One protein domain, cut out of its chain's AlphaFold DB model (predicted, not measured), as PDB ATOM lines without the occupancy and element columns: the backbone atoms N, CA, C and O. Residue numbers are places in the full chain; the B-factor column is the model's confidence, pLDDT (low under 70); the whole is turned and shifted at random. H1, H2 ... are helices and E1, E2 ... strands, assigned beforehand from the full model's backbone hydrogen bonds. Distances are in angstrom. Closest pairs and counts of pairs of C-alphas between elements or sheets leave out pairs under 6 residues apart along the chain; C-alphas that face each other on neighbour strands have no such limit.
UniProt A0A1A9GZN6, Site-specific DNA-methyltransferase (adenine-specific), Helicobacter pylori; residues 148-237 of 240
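AT A GLANCE: This is residues 148 to 237 of the 240 residues of the protein "Site-specific DNA-methyltransferase (adenine-specific)" of Helicobacter pylori (UniProt A0A1A9GZN6). A small sheet of three short strands has H1 standing up from one face, with H2 folded back beside H1 as a helical hairpin and H3 packed on H1. Two long loops reach out from this core, one through residues 186 to 191 and the other through residues 205 to 213, and H4 lies beyond H3 near the last printed residue. The printed part has 90 residues, with four named helices and three named strands in the order E1 H1 H2 E2 E3 H3 H4; the sheet order is E1 E3 E2, antiparallel throughout. The class is mixed, helices and strands, with under half of the residues in named elements. The whole is only just compact, close to loose, with a radius of gyration of the C-alphas of 14.6 A and spans of 42 by 36 by 31 A.

IN THESE COORDINATES: E3, residues 196 to 199, is 10.2 A long. E1, residues 151 to 153, begins at C-alpha 151 (11.520, 12.134, 42.707), and E2 is residues 177 to 179; each is 7.1 A long. H1, residues 154 to 163, and H2, residues 167 to 176, are each 14.3 A long. H3, residues 222 to 229, is 10.2 A long. H4, residues 232 to 235, is 4.8 A long and ends at C-alpha 235 (19.297, 8.168, 33.474).

HOW THE PARTS SIT: Inner strand E3 is antiparallel to E1, with N 152 and O 197 2.8 A apart, within hydrogen-bond range. E2 and E3 form an antiparallel hairpin, with N 198 and O 178 2.7 A apart, also within range. E1, H1 H2 and E2 make a split strand-helix-strand unit, two strands of one sheet joined through helices, with E3 between them in the sheet, and its crossover is right-handed. H1 is on the sheet over E1 and E3, at a height over the sheet of 10.0 A, in two layers, helix on one face; it stands up from the sheet at 44 degrees. H2 only grazes the sheet with residues 173 to 176. H1 and H2 touch, their closest C-alphas Leu 161 and Arg 170 5.7 A apart, at a shallow tilt of 32 degrees, opposite ways. H1 and H3 touch, their closest C-alphas Ala 163 and Ala 223 5.7 A apart, at a steep tilt of 55 degrees, opposite ways. H3 and H4 are close but not clearly touching, their closest C-alphas, Leu 228 and Ile 235, 7.8 A apart. H1, H2 and H3 have every O i to N i+4 pair within hydrogen-bond range; H4 is too short for such a pair.

THE WHOLE: The C-alphas farthest apart, those of Lys 165 and Arg 188, are 42.8 A apart. The links E2 to E3, 16 residues, and E3 to H3, 22 residues, are long. The printed part has no cut. Its mean pLDDT is 93.8, and no printed residue is under 70.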
ATOM      1  N   GLU A 148      15.845  14.240  39.726       91.25
ATOM      2  CA  GLU A 148      14.918  14.938  38.820       91.25
ATOM      3  C   GLU A 148      13.983  13.992  38.057       91.25
ATOM      4  O   GLU A 148      12.857  14.365  37.746       91.25
ATOM      5  N   ALA A 149      14.425  12.762  37.785       93.81
ATOM      6  CA  ALA A 149      13.620  11.768  37.087       93.81
ATOM      7  C   ALA A 149      12.752  10.943  38.046       93.81
ATOM      8  O   ALA A 149      11.596  10.647  37.745       93.81
ATOM      9  N   PHE A 150      13.312  10.546  39.193       95.38
ATOM     10  CA  PHE A 150      12.687   9.564  40.084       95.38
ATOM     11  C   PHE A 150      11.947  10.172  41.270       95.38
ATOM     12  O   PHE A 150      11.117   9.478  41.849       95.38
ATOM     13  N   ILE A 151      12.238  11.417  41.653       96.38
ATOM     14  CA  ILE A 151      11.520  12.134  42.707       96.38
ATOM     15  C   ILE A 151      10.633  13.184  42.044       96.38
ATOM     16  O   ILE A 151      11.121  14.159  41.482       96.38
ATOM     17  N   ILE A 152       9.325  12.970  42.116       97.75
ATOM     18  CA  ILE A 152       8.314  13.764  41.420       97.75
ATOM     19  C   ILE A 152       7.372  14.444  42.414       97.75
ATOM     20  O   ILE A 152       7.148  13.956  43.526       97.75
ATOM     21  N   THR A 153       6.796  15.575  42.015       98.12
ATOM     22  CA  THR A 153       5.768  16.259  42.808       98.12
ATOM     23  C   THR A 153       4.423  15.536  42.709       98.12
ATOM     24  O   THR A 153       4.232  14.649  41.871       98.12
ATOM     25  N   THR A 154       3.467  15.924  43.554       98.06
ATOM     26  CA  THR A 154       2.093  15.404  43.479       98.06
ATOM     27  C   THR A 154       1.449  15.722  42.128       98.06
ATOM     28  O   THR A 154       0.807  14.856  41.541       98.06
ATOM     29  N   GLU A 155       1.687  16.910  41.575       98.06
ATOM     30  CA  GLU A 155       1.155  17.315  40.270       98.06
ATOM     31  C   GLU A 155       1.682  16.404  39.157       98.06
ATOM     32  O   GLU A 155       0.908  15.898  38.344       98.06
ATOM     33  N   LYS A 156       2.993  16.125  39.159       97.88
ATOM     34  CA  LYS A 156       3.605  15.229  38.172       97.88
ATOM     35  C   LYS A 156       3.146  13.778  38.352       97.88
ATOM     36  O   LYS A 156       2.949  13.080  37.361       97.88
ATOM     37  N   ARG A 157       2.916  13.319  39.590       97.88
ATOM     38  CA  ARG A 157       2.293  12.008  39.852       97.88
ATOM     39  C   ARG A 157       0.915  11.918  39.198       97.88
ATOM     40  O   ARG A 157       0.650  10.939  38.506       97.88
ATOM     41  N   GLU A 158       0.053  12.911  39.404       98.00
ATOM     42  CA  GLU A 158      -1.292  12.905  38.819       98.00
ATOM     43  C   GLU A 158      -1.256  12.973  37.290       98.00
ATOM     44  O   GLU A 158      -2.026  12.276  36.633       98.00
ATOM     45  N   GLU A 159      -0.325  13.731  36.706       97.88
ATOM     46  CA  GLU A 159      -0.093  13.748  35.257       97.88
ATOM     47  C   GLU A 159       0.223  12.344  34.713       97.88
ATOM     48  O   GLU A 159      -0.430  11.887  33.775       97.88
ATOM     49  N   ILE A 160       1.152  11.618  35.348       97.50
ATOM     50  CA  ILE A 160       1.510  10.243  34.958       97.50
ATOM     51  C   ILE A 160       0.310   9.294  35.120       97.50
ATOM     52  O   ILE A 160       0.039   8.473  34.241       97.50
ATOM     53  N   LEU A 161      -0.441   9.400  36.219       97.62
ATOM     54  CA  LEU A 161      -1.615   8.555  36.461       97.62
ATOM     55  C   LEU A 161      -2.752   8.828  35.471       97.62
ATOM     56  O   LEU A 161      -3.480   7.904  35.103       97.62
ATOM     57  N   ASN A 162      -2.924  10.078  35.041       97.50
ATOM     58  CA  ASN A 162      -3.934  10.472  34.057       97.50
ATOM     59  C   ASN A 162      -3.533  10.107  32.622       97.50
ATOM     60  O   ASN A 162      -4.409   9.941  31.778       97.50
ATOM     61  N   ALA A 163      -2.238   9.931  32.352       96.81
ATOM     62  CA  ALA A 163      -1.734   9.425  31.078       96.81
ATOM     63  C   ALA A 163      -1.882   7.895  30.915       96.81
ATOM     64  O   ALA A 163      -1.716   7.382  29.806       96.81
ATOM     65  N   CYS A 164      -2.198   7.161  31.991       96.62
ATOM     66  CA  CYS A 164      -2.469   5.722  31.932       96.62
ATOM     67  C   CYS A 164      -3.728   5.442  31.094       96.62
ATOM     68  O   CYS A 164      -4.764   6.081  31.278       96.62
ATOM     69  N   LYS A 165      -3.666   4.455  30.195       94.56
ATOM     70  CA  LYS A 165      -4.753   4.162  29.238       94.56
ATOM     71  C   LYS A 165      -5.817   3.226  29.795       94.56
ATOM     72  O   LYS A 165      -6.949   3.228  29.322       94.56
ATOM     73  N   THR A 166      -5.437   2.388  30.754       95.06
ATOM     74  CA  THR A 166      -6.310   1.373  31.352       95.06
ATOM     75  C   THR A 166      -6.370   1.542  32.862       95.06
ATOM     76  O   THR A 166      -5.445   2.072  33.486       95.06
ATOM     77  N   GLN A 167      -7.459   1.068  33.465       94.50
ATOM     78  CA  GLN A 167      -7.608   1.089  34.917       94.50
ATOM     79  C   GLN A 167      -6.574   0.171  35.589       94.50
ATOM     80  O   GLN A 167      -6.076   0.474  36.675       94.50
ATOM     81  N   GLU A 168      -6.220  -0.931  34.927       94.31
ATOM     82  CA  GLU A 168      -5.200  -1.883  35.353       94.31
ATOM     83  C   GLU A 168      -3.809  -1.237  35.387       94.31
ATOM     84  O   GLU A 168      -3.124  -1.336  36.409       94.31
ATOM     85  N   GLU A 169      -3.415  -0.527  34.322       94.25
ATOM     86  CA  GLU A 169      -2.166   0.247  34.275       94.25
ATOM     87  C   GLU A 169      -2.153   1.298  35.385       94.25
ATOM     88  O   GLU A 169      -1.211   1.340  36.173       94.25
ATOM     89  N   ARG A 170      -3.227   2.093  35.510       96.19
ATOM     90  CA  ARG A 170      -3.325   3.146  36.529       96.19
ATOM     91  C   ARG A 170      -3.118   2.588  37.935       96.19
ATOM     92  O   ARG A 170      -2.337   3.143  38.703       96.19
ATOM     93  N   LYS A 171      -3.769   1.468  38.261       96.12
ATOM     94  CA  LYS A 171      -3.642   0.804  39.567       96.12
ATOM     95  C   LYS A 171      -2.220   0.299  39.820       96.12
ATOM     96  O   LYS A 171      -1.716   0.416  40.937       96.12
ATOM     97  N   CYS A 172      -1.563  -0.260  38.803       94.19
ATOM     98  CA  CYS A 172      -0.181  -0.724  38.920       94.19
ATOM     99  C   CYS A 172       0.793   0.451  39.091       94.19
ATOM    100  O   CYS A 172       1.649   0.406  39.976       94.19
ATOM    101  N   THR A 173       0.645   1.513  38.298       95.88
ATOM    102  CA  THR A 173       1.456   2.736  38.374       95.88
ATOM    103  C   THR A 173       1.294   3.437  39.722       95.88
ATOM    104  O   THR A 173       2.280   3.815  40.352       95.88
ATOM    105  N   GLU A 174       0.065   3.534  40.232       96.88
ATOM    106  CA  GLU A 174      -0.202   4.059  41.572       96.88
ATOM    107  C   GLU A 174       0.494   3.234  42.663       96.88
ATOM    108  O   GLU A 174       1.027   3.790  43.623       96.88
ATOM    109  N   ALA A 175       0.542   1.908  42.514       96.00
ATOM    110  CA  ALA A 175       1.253   1.048  43.449       96.00
ATOM    111  C   ALA A 175       2.784   1.204  43.368       96.00
ATOM    112  O   ALA A 175       3.448   1.008  44.391       96.00
ATOM    113  N   LEU A 176       3.333   1.560  42.202       95.94
ATOM    114  CA  LEU A 176       4.767   1.771  41.968       95.94
ATOM    115  C   LEU A 176       5.276   3.096  42.562       95.94
ATOM    116  O   LEU A 176       6.405   3.158  43.050       95.94
ATOM    117  N   ILE A 177       4.455   4.145  42.540       97.44
ATOM    118  CA  ILE A 177       4.822   5.484  43.014       97.44
ATOM    119  C   ILE A 177       4.506   5.609  44.513       97.44
ATOM    120  O   ILE A 177       3.357   5.477  44.933       97.44
ATOM    121  N   LYS A 178       5.520   5.869  45.345       97.06
ATOM    122  CA  LYS A 178       5.390   5.913  46.816       97.06
ATOM    123  C   LYS A 178       5.740   7.288  47.379       97.06
ATOM    124  O   LYS A 178       6.618   7.937  46.825       97.06
ATOM    125  N   PRO A 179       5.109   7.747  48.472       97.12
ATOM    126  CA  PRO A 179       5.550   8.967  49.139       97.12
ATOM    127  C   PRO A 179       6.987   8.784  49.647       97.12
ATOM    128  O   PRO A 179       7.346   7.705  50.125       97.12
ATOM    129  N   ILE A 180       7.811   9.828  49.542       96.31
ATOM    130  CA  ILE A 180       9.206   9.804  49.996       96.31
ATOM    131  C   ILE A 180       9.471  10.901  51.026       96.31
ATOM    132  O   ILE A 180       8.993  12.026  50.902       96.31
ATOM    133  N   LEU A 181      10.269  10.563  52.039       95.94
ATOM    134  CA  LEU A 181      10.902  11.526  52.936       95.94
ATOM    135  C   LEU A 181      12.377  11.651  52.559       95.94
ATOM    136  O   LEU A 181      13.088  10.651  52.436       95.94
ATOM    137  N   ARG A 182      12.851  12.881  52.400       93.75
ATOM    138  CA  ARG A 182      14.259  13.206  52.155       93.75
ATOM    139  C   ARG A 182      14.906  13.711  53.435       93.75
ATOM    140  O   ARG A 182      14.231  14.074  54.392       93.75
ATOM    141  N   GLY A 183      16.233  13.835  53.432       91.25
ATOM    142  CA  GLY A 183      16.973  14.320  54.603       91.25
ATOM    143  C   GLY A 183      16.474  15.667  55.147       91.25
ATOM    144  O   GLY A 183      16.437  15.848  56.358       91.25
ATOM    145  N   LYS A 184      16.027  16.586  54.277       92.06
ATOM    146  CA  LYS A 184      15.481  17.894  54.691       92.06
ATOM    147  C   LYS A 184      14.068  17.831  55.291       92.06
ATOM    148  O   LYS A 184      13.673  18.771  55.984       92.06
ATOM    149  N   ASP A 185      13.346  16.743  55.033       95.38
ATOM    150  CA  ASP A 185      11.971  16.506  55.484       95.38
ATOM    151  C   ASP A 185      11.953  15.918  56.915       95.38
ATOM    152  O   ASP A 185      10.937  15.967  57.603       95.38
ATOM    153  N   ILE A 186      13.094  15.408  57.402       95.44
ATOM    154  CA  ILE A 186      13.266  14.904  58.772       95.44
ATOM    155  C   ILE A 186      13.641  16.052  59.714       95.44
ATOM    156  O   ILE A 186      14.597  16.792  59.471       95.44
ATOM    157  N   LYS A 187      12.903  16.188  60.817       94.81
ATOM    158  CA  LYS A 187      13.106  17.204  61.856       94.81
ATOM    159  C   LYS A 187      13.406  16.544  63.201       94.81
ATOM    160  O   LYS A 187      13.339  15.328  63.375       94.81
ATOM    161  N   ARG A 188      13.760  17.365  64.189       95.06
ATOM    162  CA  ARG A 188      13.958  16.887  65.558       95.06
ATOM    163  C   ARG A 188      12.630  16.333  66.092       95.06
ATOM    164  O   ARG A 188      11.698  17.099  66.299       95.06
ATOM    165  N   TYR A 189      12.587  15.021  66.330       95.44
ATOM    166  CA  TYR A 189      11.422  14.277  66.834       95.44
ATOM    167  C   TYR A 189      10.178  14.277  65.924       95.44
ATOM    168  O   TYR A 189       9.103  13.894  66.376       95.44
ATOM    169  N   SER A 190      10.293  14.678  64.656       96.94
ATOM    170  CA  SER A 190       9.167  14.680  63.713       96.94
ATOM    171  C   SER A 190       9.636  14.626  62.257       96.94
ATOM    172  O   SER A 190      10.832  14.669  61.968       96.94
ATOM    173  N   TYR A 191       8.694  14.519  61.324       96.69
ATOM    174  CA  TYR A 191       8.937  14.689  59.895       96.69
ATOM    175  C   TYR A 191       7.801  15.500  59.272       96.69
ATOM    176  O   TYR A 191       6.681  15.504  59.780       96.69
ATOM    177  N   GLU A 192       8.095  16.171  58.166       97.06
ATOM    178  CA  GLU A 192       7.136  16.964  57.400       97.06
ATOM    179  C   GLU A 192       7.189  16.510  55.942       97.06
ATOM    180  O   GLU A 192       8.183  16.723  55.249       97.06
ATOM    181  N   TRP A 193       6.143  15.822  55.481       96.88
ATOM    182  CA  TRP A 193       6.106  15.332  54.106       96.88
ATOM    183  C   TRP A 193       5.834  16.481  53.132       96.88
ATOM    184  O   TRP A 193       4.806  17.145  53.211       96.88
ATOM    185  N   ALA A 194       6.741  16.673  52.177       96.31
ATOM    186  CA  ALA A 194       6.718  17.793  51.240       96.31
ATOM    187  C   ALA A 194       5.815  17.581  50.005       96.31
ATOM    188  O   ALA A 194       5.988  18.275  49.006       96.31
ATOM    189  N   GLY A 195       4.908  16.597  50.018       97.00
ATOM    190  CA  GLY A 195       4.083  16.275  48.844       97.00
ATOM    191  C   GLY A 195       4.871  15.654  47.683       97.00
ATOM    192  O   GLY A 195       4.448  15.745  46.528       97.00
ATOM    193  N   GLU A 196       6.027  15.051  47.974       97.19
ATOM    194  CA  GLU A 196       6.898  14.419  46.983       97.19
ATOM    195  C   GLU A 196       6.827  12.896  47.008       97.19
ATOM    196  O   GLU A 196       6.614  12.251  48.043       97.19
ATOM    197  N   TRP A 197       7.063  12.322  45.837       98.06
ATOM    198  CA  TRP A 197       6.890  10.913  45.549       98.06
ATOM    199  C   TRP A 197       8.125  10.355  44.863       98.06
ATOM    200  O   TRP A 197       8.782  11.051  44.101       98.06
ATOM    201  N   VAL A 198       8.420   9.084  45.100       97.38
ATOM    202  CA  VAL A 198       9.455   8.336  44.395       97.38
ATOM    203  C   VAL A 198       8.822   7.329  43.444       97.38
ATOM    204  O   VAL A 198       7.946   6.554  43.836       97.38
ATOM    205  N   ILE A 199       9.287   7.313  42.199       96.88
ATOM    206  CA  ILE A 199       9.013   6.234  41.250       96.88
ATOM    207  C   ILE A 199       9.935   5.066  41.624       96.88
ATOM    208  O   ILE A 199      11.137   5.103  41.366       96.88
ATOM    209  N   ASN A 200       9.394   4.040  42.284       94.12
ATOM    210  CA  ASN A 200      10.189   2.964  42.884       94.12
ATOM    211  C   ASN A 200      10.579   1.860  41.881       94.12
ATOM    212  O   ASN A 200      10.288   0.681  42.090       94.12
ATOM    213  N   THR A 201      11.229   2.224  40.776       91.00
ATOM    214  CA  THR A 201      11.832   1.243  39.860       91.00
ATOM    215  C   THR A 201      13.131   0.700  40.448       91.00
ATOM    216  O   THR A 201      13.976   1.473  40.903       91.00
ATOM    217  N   HIS A 202      13.328  -0.616  40.397       89.19
ATOM    218  CA  HIS A 202      14.544  -1.266  40.881       89.19
ATOM    219  C   HIS A 202      14.917  -2.479  40.024       89.19
ATOM    220  O   HIS A 202      14.035  -3.179  39.522       89.19
ATOM    221  N   ASN A 203      16.209  -2.808  39.975       86.88
ATOM    222  CA  ASN A 203      16.761  -3.950  39.224       86.88
ATOM    223  C   ASN A 203      16.606  -5.302  39.952       86.88
ATOM    224  O   ASN A 203      17.242  -6.295  39.611       86.88
ATOM    225  N   GLY A 204      15.720  -5.347  40.949       89.62
ATOM    226  CA  GLY A 204      15.497  -6.511  41.796       89.62
ATOM    227  C   GLY A 204      16.523  -6.582  42.920       89.62
ATOM    228  O   GLY A 204      17.622  -6.038  42.837       89.62
ATOM    229  N   TYR A 205      16.140  -7.202  44.028       89.69
ATOM    230  CA  TYR A 205      16.996  -7.318  45.206       89.69
ATOM    231  C   TYR A 205      16.529  -8.462  46.101       89.69
ATOM    232  O   TYR A 205      15.435  -8.998  45.946       89.69
ATOM    233  N   THR A 206      17.371  -8.862  47.050       90.38
ATOM    234  CA  THR A 206      16.970  -9.810  48.096       90.38
ATOM    235  C   THR A 206      16.564  -9.020  49.331       90.38
ATOM    236  O   THR A 206      17.341  -8.201  49.816       90.38
ATOM    237  N   SER A 207      15.345  -9.235  49.819       86.06
ATOM    238  CA  SER A 207      14.850  -8.573  51.025       86.06
ATOM    239  C   SER A 207      15.567  -9.087  52.276       86.06
ATOM    240  O   SER A 207      16.181 -10.156  52.275       86.06
ATOM    241  N   ASN A 208      15.414  -8.373  53.389       81.81
ATOM    242  CA  ASN A 208      15.984  -8.787  54.676       81.81
ATOM    243  C   ASN A 208      15.387 -10.117  55.180       81.81
ATOM    244  O   ASN A 208      16.021 -10.820  55.961       81.81
ATOM    245  N   LEU A 209      14.207 -10.503  54.676       86.06
ATOM    246  CA  LEU A 209      13.565 -11.802  54.914       86.06
ATOM    247  C   LEU A 209      14.061 -12.901  53.955       86.06
ATOM    248  O   LEU A 209      13.474 -13.977  53.891       86.06
ATOM    249  N   LYS A 210      15.140 -12.639  53.206       88.06
ATOM    250  CA  LYS A 210      15.747 -13.530  52.203       88.06
ATOM    251  C   LYS A 210      14.836 -13.861  51.012       88.06
ATOM    252  O   LYS A 210      15.121 -14.795  50.263       88.06
ATOM    253  N   SER A 211      13.788 -13.071  50.782       92.94
ATOM    254  CA  SER A 211      12.927 -13.210  49.603       92.94
ATOM    255  C   SER A 211      13.543 -12.489  48.408       92.94
ATOM    256  O   SER A 211      13.907 -11.317  48.513       92.94
ATOM    257  N   LYS A 212      13.634 -13.160  47.255       94.12
ATOM    258  CA  LYS A 212      14.036 -12.515  45.997       94.12
ATOM    259  C   LYS A 212      12.878 -11.691  45.443       94.12
ATOM    260  O   LYS A 212      11.809 -12.232  45.174       94.12
ATOM    261  N   ILE A 213      13.111 -10.398  45.261       92.12
ATOM    262  CA  ILE A 213      12.187  -9.460  44.631       92.12
ATOM    263  C   ILE A 213      12.679  -9.243  43.194       92.12
ATOM    264  O   ILE A 213      13.837  -8.852  43.015       92.12
ATOM    265  N   PRO A 214      11.855  -9.538  42.172       93.38
ATOM    266  CA  PRO A 214      12.258  -9.392  40.778       93.38
ATOM    267  C   PRO A 214      12.434  -7.914  40.393       93.38
ATOM    268  O   PRO A 214      11.889  -7.036  41.065       93.38
ATOM    269  N   PRO A 215      13.179  -7.621  39.314       93.12
ATOM    270  CA  PRO A 215      13.215  -6.283  38.741       93.12
ATOM    271  C   PRO A 215      11.820  -5.804  38.330       93.12
ATOM    272  O   PRO A 215      10.957  -6.603  37.957       93.12
ATOM    273  N   ILE A 216      11.614  -4.487  38.384       92.62
ATOM    274  CA  ILE A 216      10.420  -3.866  37.810       92.62
ATOM    275  C   ILE A 216      10.567  -3.866  36.292       92.62
ATOM    276  O   ILE A 216      11.475  -3.250  35.744       92.62
ATOM    277  N   ASP A 217       9.650  -4.556  35.626       92.94
ATOM    278  CA  ASP A 217       9.520  -4.533  34.175       92.94
ATOM    279  C   ASP A 217       8.796  -3.248  33.757       92.94
ATOM    280  O   ASP A 217       7.567  -3.169  33.821       92.94
ATOM    281  N   ILE A 218       9.571  -2.218  33.398       91.81
ATOM    282  CA  ILE A 218       9.052  -0.878  33.097       91.81
ATOM    283  C   ILE A 218       8.154  -0.851  31.851       91.81
ATOM    284  O   ILE A 218       7.296   0.022  31.743       91.81
ATOM    285  N   GLU A 219       8.273  -1.837  30.957       91.62
ATOM    286  CA  GLU A 219       7.421  -1.958  29.766       91.62
ATOM    287  C   GLU A 219       5.947  -2.194  30.131       91.62
ATOM    288  O   GLU A 219       5.044  -1.862  29.364       91.62
ATOM    289  N   LYS A 220       5.677  -2.693  31.345       92.00
ATOM    290  CA  LYS A 220       4.315  -2.835  31.887       92.00
ATOM    291  C   LYS A 220       3.714  -1.523  32.393       92.00
ATOM    292  O   LYS A 220       2.549  -1.513  32.787       92.00
ATOM    293  N   TYR A 221       4.476  -0.429  32.372       94.81
ATOM    294  CA  TYR A 221       4.070   0.889  32.856       94.81
ATOM    295  C   TYR A 221       4.292   1.969  31.780       94.81
ATOM    296  O   TYR A 221       5.121   2.859  31.986       94.81
ATOM    297  N   PRO A 222       3.582   1.929  30.633       95.44
ATOM    298  CA  PRO A 222       3.806   2.852  29.516       95.44
ATOM    299  C   PRO A 222       3.844   4.335  29.905       95.44
ATOM    300  O   PRO A 222       4.738   5.055  29.461       95.44
ATOM    301  N   ALA A 223       2.925   4.800  30.761       96.12
ATOM    302  CA  ALA A 223       2.913   6.193  31.216       96.12
ATOM    303  C   ALA A 223       4.154   6.566  32.049       96.12
ATOM    304  O   ALA A 223       4.742   7.630  31.866       96.12
ATOM    305  N   THR A 224       4.590   5.679  32.950       95.50
ATOM    306  CA  THR A 224       5.816   5.889  33.740       95.50
ATOM    307  C   THR A 224       7.058   5.811  32.862       95.50
ATOM    308  O   THR A 224       7.962   6.629  33.012       95.50
ATOM    309  N   LYS A 225       7.096   4.861  31.923       95.44
ATOM    310  CA  LYS A 225       8.181   4.712  30.956       95.44
ATOM    311  C   LYS A 225       8.351   5.984  30.129       95.44
ATOM    312  O   LYS A 225       9.462   6.481  30.044       95.44
ATOM    313  N   ALA A 226       7.264   6.557  29.609       96.00
ATOM    314  CA  ALA A 226       7.310   7.806  28.850       96.00
ATOM    315  C   ALA A 226       7.909   8.972  29.661       96.00
ATOM    316  O   ALA A 226       8.708   9.741  29.131       96.00
ATOM    317  N   HIS A 227       7.571   9.076  30.952       95.75
ATOM    318  CA  HIS A 227       8.198  10.047  31.857       95.75
ATOM    319  C   HIS A 227       9.703   9.787  32.015       95.75
ATOM    320  O   HIS A 227      10.498  10.710  31.872       95.75
ATOM    321  N   LEU A 228      10.117   8.543  32.265       94.00
ATOM    322  CA  LEU A 228      11.537   8.204  32.425       94.00
ATOM    323  C   LEU A 228      12.337   8.385  31.124       94.00
ATOM    324  O   LEU A 228      13.457   8.888  31.173       94.00
ATOM    325  N   ASP A 229      11.758   8.052  29.971       93.88
ATOM    326  CA  ASP A 229      12.366   8.242  28.649       93.88
ATOM    327  C   ASP A 229      12.640   9.733  28.371       93.88
ATOM    328  O   ASP A 229      13.665  10.077  27.788       93.88
ATOM    329  N   ALA A 230      11.788  10.646  28.859       93.44
ATOM    330  CA  ALA A 230      12.024  12.091  28.761       93.44
ATOM    331  C   ALA A 230      13.242  12.572  29.577       93.44
ATOM    332  O   ALA A 230      13.764  13.659  29.333       93.44
ATOM    333  N   HIS A 231      13.716  11.757  30.522       92.00
ATOM    334  CA  HIS A 231      14.918  11.996  31.319       92.00
ATOM    335  C   HIS A 231      16.077  11.060  30.934       92.00
ATOM    336  O   HIS A 231      17.048  10.945  31.690       92.00
ATOM    337  N   TRP A 232      15.998  10.388  29.779       88.81
ATOM    338  CA  TRP A 232      16.936   9.330  29.403       88.81
ATOM    339  C   TRP A 232      18.398   9.777  29.408       88.81
ATOM    340  O   TRP A 232      19.233   9.044  29.918       88.81
ATOM    341  N   ASP A 233      18.716  10.991  28.956       87.00
ATOM    342  CA  ASP A 233      20.100  11.494  28.942       87.00
ATOM    343  C   ASP A 233      20.735  11.521  30.345       87.00
ATOM    344  O   ASP A 233      21.916  11.212  30.517       87.00
ATOM    345  N   THR A 234      19.937  11.820  31.375       83.94
ATOM    346  CA  THR A 234      20.377  11.804  32.776       83.94
ATOM    347  C   THR A 234      20.424  10.375  33.323       83.94
ATOM    348  O   THR A 234      21.348  10.014  34.053       83.94
ATOM    349  N   ILE A 235      19.443   9.541  32.966       86.12
ATOM    350  CA  ILE A 235      19.297   8.168  33.474       86.12
ATOM    351  C   ILE A 235      20.317   7.211  32.842       86.12
ATOM    352  O   ILE A 235      20.828   6.347  33.543       86.12
ATOM    353  N   ALA A 236      20.657   7.369  31.564       81.06
ATOM    354  CA  ALA A 236      21.519   6.457  30.806       81.06
ATOM    355  C   ALA A 236      22.944   6.358  31.367       81.06
ATOM    356  O   ALA A 236      23.633   5.364  31.158       81.06
ATOM    357  N   THR A 237      23.391   7.382  32.098       73.00
ATOM    358  CA  THR A 237      24.691   7.379  32.783       73.00
ATOM    359  C   THR A 237      24.680   6.592  34.095       73.00
ATOM    360  O   THR A 237      25.741   6.357  34.684       73.00
TER     361      THR A 237